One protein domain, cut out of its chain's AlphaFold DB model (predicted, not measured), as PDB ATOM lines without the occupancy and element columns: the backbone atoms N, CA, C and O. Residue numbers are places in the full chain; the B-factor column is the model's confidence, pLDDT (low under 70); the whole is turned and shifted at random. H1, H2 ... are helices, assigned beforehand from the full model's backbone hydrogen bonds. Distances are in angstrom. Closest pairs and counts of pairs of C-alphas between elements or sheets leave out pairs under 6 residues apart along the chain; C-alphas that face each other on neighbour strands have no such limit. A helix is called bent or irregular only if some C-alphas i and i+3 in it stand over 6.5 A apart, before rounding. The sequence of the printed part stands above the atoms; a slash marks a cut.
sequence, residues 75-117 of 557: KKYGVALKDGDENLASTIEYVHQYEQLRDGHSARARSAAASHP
ATOM      1  N   LYS A  75      51.303 -19.312  -2.618       72.94
ATOM      2  CA  LYS A  75      52.149 -20.420  -2.145       72.94
ATOM      3  C   LYS A  75      53.293 -19.933  -1.248       72.94
ATOM      4  O   LYS A  75      53.619 -20.623  -0.285       72.94
ATOM      5  N   LYS A  76      53.854 -18.734  -1.489       75.00
ATOM      6  CA  LYS A  76      54.889 -18.125  -0.623       75.00
ATOM      7  C   LYS A  76      54.394 -17.916   0.812       75.00
ATOM      8  O   LYS A  76      55.183 -18.005   1.745       75.00
ATOM      9  N   TYR A  77      53.099 -17.664   0.979       74.75
ATOM     10  CA  TYR A  77      52.454 -17.471   2.280       74.75
ATOM     11  C   TYR A  77      51.831 -18.760   2.831       74.75
ATOM     12  O   TYR A  77      51.158 -18.735   3.855       74.75
ATOM     13  N   GLY A  78      52.035 -19.895   2.154       73.69
ATOM     14  CA  GLY A  78      51.460 -21.178   2.539       73.69
ATOM     15  C   GLY A  78      49.962 -21.312   2.289       73.69
ATOM     16  O   GLY A  78      49.311 -22.141   2.918       73.69
ATOM     17  N   VAL A  79      49.410 -20.526   1.363       79.19
ATOM     18  CA  VAL A  79      47.987 -20.565   1.015       79.19
ATOM     19  C   VAL A  79      47.797 -21.211  -0.348       79.19
ATOM     20  O   VAL A  79      48.384 -20.796  -1.344       79.19
ATOM     21  N   ALA A  80      46.905 -22.196  -0.400       79.25
ATOM     22  CA  ALA A  80      46.287 -22.653  -1.637       79.25
ATOM     23  C   ALA A  80      44.823 -22.213  -1.598       79.25
ATOM     24  O   ALA A  80      44.158 -22.504  -0.616       79.25
ATOM     25  N   LEU A  81      44.285 -21.531  -2.605       80.38
ATOM     26  CA  LEU A  81      42.848 -21.214  -2.624       80.38
ATOM     27  C   LEU A  81      42.041 -22.419  -3.123       80.38
ATOM     28  O   LEU A  81      42.602 -23.317  -3.753       80.38
ATOM     29  N   LYS A  82      40.762 -22.494  -2.751       80.25
ATOM     30  CA  LYS A  82      39.802 -23.414  -3.377       80.25
ATOM     31  C   LYS A  82      39.218 -22.750  -4.627       80.25
ATOM     32  O   LYS A  82      39.168 -21.522  -4.691       80.25
ATOM     33  N   ASP A  83      38.753 -23.559  -5.572       72.31
ATOM     34  CA  ASP A  83      38.044 -23.063  -6.754       72.31
ATOM     35  C   ASP A  83      36.829 -22.220  -6.319       72.31
ATOM     36  O   ASP A  83      36.046 -22.644  -5.461       72.31
ATOM     37  N   GLY A  84      36.688 -21.020  -6.883       71.62
ATOM     38  CA  GLY A  84      35.650 -20.043  -6.532       71.62
ATOM     39  C   GLY A  84      36.013 -19.054  -5.411       71.62
ATOM     40  O   GLY A  84      35.222 -18.153  -5.128       71.62
ATOM     41  N   ASP A  85      37.183 -19.191  -4.778       80.94
ATOM     42  CA  ASP A  85      37.697 -18.259  -3.756       80.94
ATOM     43  C   ASP A  85      38.851 -17.373  -4.290       80.94
ATOM     44  O   ASP A  85      39.567 -16.732  -3.518       80.94
ATOM     45  N   GLU A  86      39.066 -17.309  -5.609       80.12
ATOM     46  CA  GLU A  86      40.201 -16.615  -6.243       80.12
ATOM     47  C   GLU A  86      40.213 -15.107  -5.963       80.12
ATOM     48  O   GLU A  86      41.269 -14.474  -5.935       80.12
ATOM     49  N   ASN A  87      39.045 -14.521  -5.708       79.19
ATOM     50  CA  ASN A  87      38.908 -13.112  -5.347       79.19
ATOM     51  C   ASN A  87      39.549 -12.767  -3.987       79.19
ATOM     52  O   ASN A  87      39.948 -11.616  -3.788       79.19
ATOM     53  N   LEU A  88      39.739 -13.747  -3.093       84.62
ATOM     54  CA  LEU A  88      40.426 -13.562  -1.810       84.62
ATOM     55  C   LEU A  88      41.939 -13.376  -1.978       84.62
ATOM     56  O   LEU A  88      42.590 -12.848  -1.075       84.62
ATOM     57  N   ALA A  89      42.503 -13.773  -3.126       83.44
ATOM     58  CA  ALA A  89      43.934 -13.672  -3.405       83.44
ATOM     59  C   ALA A  89      44.458 -12.248  -3.195       83.44
ATOM     60  O   ALA A  89      45.464 -12.054  -2.518       83.44
ATOM     61  N   SER A  90      43.735 -11.254  -3.720       83.50
ATOM     62  CA  SER A  90      44.136  -9.846  -3.637       83.50
ATOM     63  C   SER A  90      44.165  -9.332  -2.196       83.50
ATOM     64  O   SER A  90      45.084  -8.611  -1.817       83.50
ATOM     65  N   THR A  91      43.208  -9.762  -1.367       86.50
ATOM     66  CA  THR A  91      43.144  -9.415   0.056       86.50
ATOM     67  C   THR A  91      44.291 -10.052   0.838       86.50
ATOM     68  O   THR A  91      44.945  -9.371   1.625       86.50
ATOM     69  N   ILE A  92      44.568 -11.341   0.613       87.00
ATOM     70  CA  ILE A  92      45.667 -12.052   1.286       87.00
ATOM     71  C   ILE A  92      47.012 -11.442   0.882       87.00
ATOM     72  O   ILE A  92      47.840 -11.150   1.742       87.00
ATOM     73  N   GLU A  93      47.226 -11.188  -0.410       85.75
ATOM     74  CA  GLU A  93      48.442 -10.530  -0.887       85.75
ATOM     75  C   GLU A  93      48.605  -9.126  -0.298       85.75
ATOM     76  O   GLU A  93      49.701  -8.797   0.150       85.75
ATOM     77  N   TYR A  94      47.539  -8.320  -0.254       85.31
ATOM     78  CA  TYR A  94      47.566  -6.986   0.352       85.31
ATOM     79  C   TYR A  94      47.986  -7.040   1.825       85.31
ATOM     80  O   TYR A  94      48.861  -6.279   2.243       85.31
ATOM     81  N   VAL A  95      47.427  -7.983   2.590       86.62
ATOM     82  CA  VAL A  95      47.772  -8.165   4.004       86.62
ATOM     83  C   VAL A  95      49.257  -8.512   4.169       86.62
ATOM     84  O   VAL A  95      49.964  -7.878   4.947       86.62
ATOM     85  N   HIS A  96      49.780  -9.453   3.384       83.56
ATOM     86  CA  HIS A  96      51.188  -9.872   3.488       83.56
ATOM     87  C   HIS A  96      52.195  -8.880   2.889       83.56
ATOM     88  O   HIS A  96      53.379  -8.904   3.225       83.56
ATOM     89  N   GLN A  97      51.756  -7.973   2.016       78.69
ATOM     90  CA  GLN A  97      52.602  -6.893   1.499       78.69
ATOM     91  C   GLN A  97      52.862  -5.793   2.538       78.69
ATOM     92  O   GLN A  97      53.800  -5.014   2.361       78.69
ATOM     93  N   TYR A  98      52.094  -5.735   3.632       69.69
ATOM     94  CA  TYR A  98      52.258  -4.720   4.676       69.69
ATOM     95  C   TYR A  98      53.628  -4.752   5.363       69.69
ATOM     96  O   TYR A  98      54.229  -3.698   5.567       69.69
ATOM     97  N   GLU A  99      54.188  -5.930   5.639       63.44
ATOM     98  CA  GLU A  99      55.535  -6.018   6.222       63.44
ATOM     99  C   GLU A  99      56.587  -5.393   5.284       63.44
ATOM    100  O   GLU A  99      57.437  -4.616   5.713       63.44
ATOM    101  N   GLN A 100      56.447  -5.603   3.969       63.56
ATOM    102  CA  GLN A 100      57.329  -5.011   2.949       63.56
ATOM    103  C   GLN A 100      57.124  -3.493   2.783       63.56
ATOM    104  O   GLN A 100      58.028  -2.779   2.337       63.56
ATOM    105  N   LEU A 101      55.928  -2.997   3.112       58.47
ATOM    106  CA  LEU A 101      55.575  -1.577   3.111       58.47
ATOM    107  C   LEU A 101      56.170  -0.841   4.308       58.47
ATOM    108  O   LEU A 101      56.684   0.266   4.129       58.47
ATOM    109  N   ARG A 102      56.135  -1.471   5.489       59.41
ATOM    110  CA  ARG A 102      56.705  -0.953   6.738       59.41
ATOM    111  C   ARG A 102      58.216  -0.764   6.631       59.41
ATOM    112  O   ARG A 102      58.724   0.294   6.989       59.41
ATOM    113  N   ASP A 103      58.910  -1.729   6.034       58.12
ATOM    114  CA  ASP A 103      60.370  -1.681   5.874       58.12
ATOM    115  C   ASP A 103      60.814  -0.745   4.726       58.12
ATOM    116  O   ASP A 103      61.998  -0.532   4.468       58.12
ATOM    117  N   GLY A 104      59.860  -0.131   4.015       52.91
ATOM    118  CA  GLY A 104      60.110   0.947   3.062       52.91
ATOM    119  C   GLY A 104      60.829   0.540   1.771       52.91
ATOM    120  O   GLY A 104      61.278   1.417   1.031       52.91
ATOM    121  N   HIS A 105      60.930  -0.757   1.479       49.16
ATOM    122  CA  HIS A 105      61.777  -1.292   0.407       49.16
ATOM    123  C   HIS A 105      61.088  -1.443  -0.965       49.16
ATOM    124  O   HIS A 105      61.762  -1.769  -1.940       49.16
ATOM    125  N   SER A 106      59.778  -1.184  -1.106       55.22
ATOM    126  CA  SER A 106      59.073  -1.422  -2.381       55.22
ATOM    127  C   SER A 106      58.118  -0.302  -2.808       55.22
ATOM    128  O   SER A 106      57.027  -0.130  -2.263       55.22
ATOM    129  N   ALA A 107      58.491   0.426  -3.869       53.72
ATOM    130  CA  ALA A 107      57.636   1.420  -4.531       53.72
ATOM    131  C   ALA A 107      56.369   0.797  -5.154       53.72
ATOM    132  O   ALA A 107      55.310   1.423  -5.179       53.72
ATOM    133  N   ARG A 108      56.454  -0.465  -5.600       54.53
ATOM    134  CA  ARG A 108      55.325  -1.222  -6.163       54.53
ATOM    135  C   ARG A 108      54.303  -1.602  -5.091       54.53
ATOM    136  O   ARG A 108      53.108  -1.473  -5.336       54.53
ATOM    137  N   ALA A 109      54.767  -1.993  -3.902       53.34
ATOM    138  CA  ALA A 109      53.885  -2.274  -2.771       53.34
ATOM    139  C   ALA A 109      53.148  -1.002  -2.318       53.34
ATOM    140  O   ALA A 109      51.947  -1.054  -2.070       53.34
ATOM    141  N   ARG A 110      53.823   0.163  -2.294       56.25
ATOM    142  CA  ARG A 110      53.200   1.458  -1.935       56.25
ATOM    143  C   ARG A 110      52.074   1.851  -2.890       56.25
ATOM    144  O   ARG A 110      51.026   2.300  -2.439       56.25
ATOM    145  N   SER A 111      52.266   1.644  -4.193       54.25
ATOM    146  CA  SER A 111      51.232   1.917  -5.199       54.25
ATOM    147  C   SER A 111      50.050   0.945  -5.118       54.25
ATOM    148  O   SER A 111      48.916   1.372  -5.313       54.25
ATOM    149  N   ALA A 112      50.294  -0.340  -4.831       54.47
ATOM    150  CA  ALA A 112      49.231  -1.333  -4.664       54.47
ATOM    151  C   ALA A 112      48.414  -1.069  -3.389       54.47
ATOM    152  O   ALA A 112      47.183  -1.070  -3.431       54.47
ATOM    153  N   ALA A 113      49.081  -0.735  -2.282       56.84
ATOM    154  CA  ALA A 113      48.416  -0.431  -1.021       56.84
ATOM    155  C   ALA A 113      47.629   0.882  -1.023       56.84
ATOM    156  O   ALA A 113      46.595   0.957  -0.370       56.84
ATOM    157  N   ALA A 114      48.056   1.886  -1.794       59.09
ATOM    158  CA  ALA A 114      47.291   3.122  -1.976       59.09
ATOM    159  C   ALA A 114      45.956   2.908  -2.720       59.09
ATOM    160  O   ALA A 114      45.079   3.765  -2.658       59.09
ATOM    161  N   SER A 115      45.803   1.780  -3.426       64.81
ATOM    162  CA  SER A 115      44.609   1.454  -4.217       64.81
ATOM    163  C   SER A 115      43.650   0.465  -3.544       64.81
ATOM    164  O   SER A 115      42.518   0.323  -4.007       64.81
ATOM    165  N   HIS A 116      44.070  -0.211  -2.467       74.38
ATOM    166  CA  HIS A 116      43.250  -1.212  -1.783       74.38
ATOM    167  C   HIS A 116      42.651  -0.626  -0.494       74.38
ATOM    168  O   HIS A 116      43.407  -0.150   0.357       74.38
ATOM    169  N   PRO A 117      41.316  -0.631  -0.323       82.44
ATOM    170  CA  PRO A 117      40.711  -0.158   0.914       82.44
ATOM    171  C   PRO A 117      41.099  -1.069   2.094       82.44
ATOM    172  O   PRO A 117      41.284  -2.273   1.892       82.44
TER     173      PRO A 117
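AT A GLANCE: This is residues 75 to 117 of the 557 residues of an uncharacterized protein of Porcisia hertigi (UniProt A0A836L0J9). A hook of chain without a named helix leads into one long helix, H1, and a short helix, H2, folds back on the far end of H1 at a slant. The hook, residues 75 to 87, swings out beyond the start of H1 and turns there; residues 82 to 88, of which 88 belongs to H1, stand free and stick out. The printed part has 43 residues with two named helices, H1 then H2, and no named strand; the class is all helix. It is only just loose, close to compact, with a radius of gyration of the C-alphas of 11.4 A, and its outline is elongated, spanning 33 by 21 by 12 A.

IN THESE COORDINATES: The printed part begins with C-alpha 75 at (52.149, -20.420, -2.145). H1, residues 88 to 102, begins with C-alpha 88 at (40.426, -13.562, -1.810) and measures 22.3 A from first to last C-alpha. H1 is neither bent nor irregular, but only just: C-alphas 96 and 99 are 6.4 A apart. H2, residues 107 to 113, ends with C-alpha 113 at (48.416, -0.431, -1.021) and measures 10.0 A.

HOW THE PARTS SIT: H1 and H2 touch, and their closest C-alphas, those of Leu 101 and Ala 109, are 6.2 A apart. They run opposite ways at a steep tilt of 48 degrees. A tight link of 4 residues joins them. In H2 every O i to N i+4 pair is within hydrogen-bond range; in H1 8 of 11 are.

THE WHOLE: The two C-alphas farthest apart, those of Asp 83 and Gly 104, are 34.1 A apart. The printed part has no cut. The mean pLDDT of the printed part is 70.7, and residues 98 to 115 are under 70.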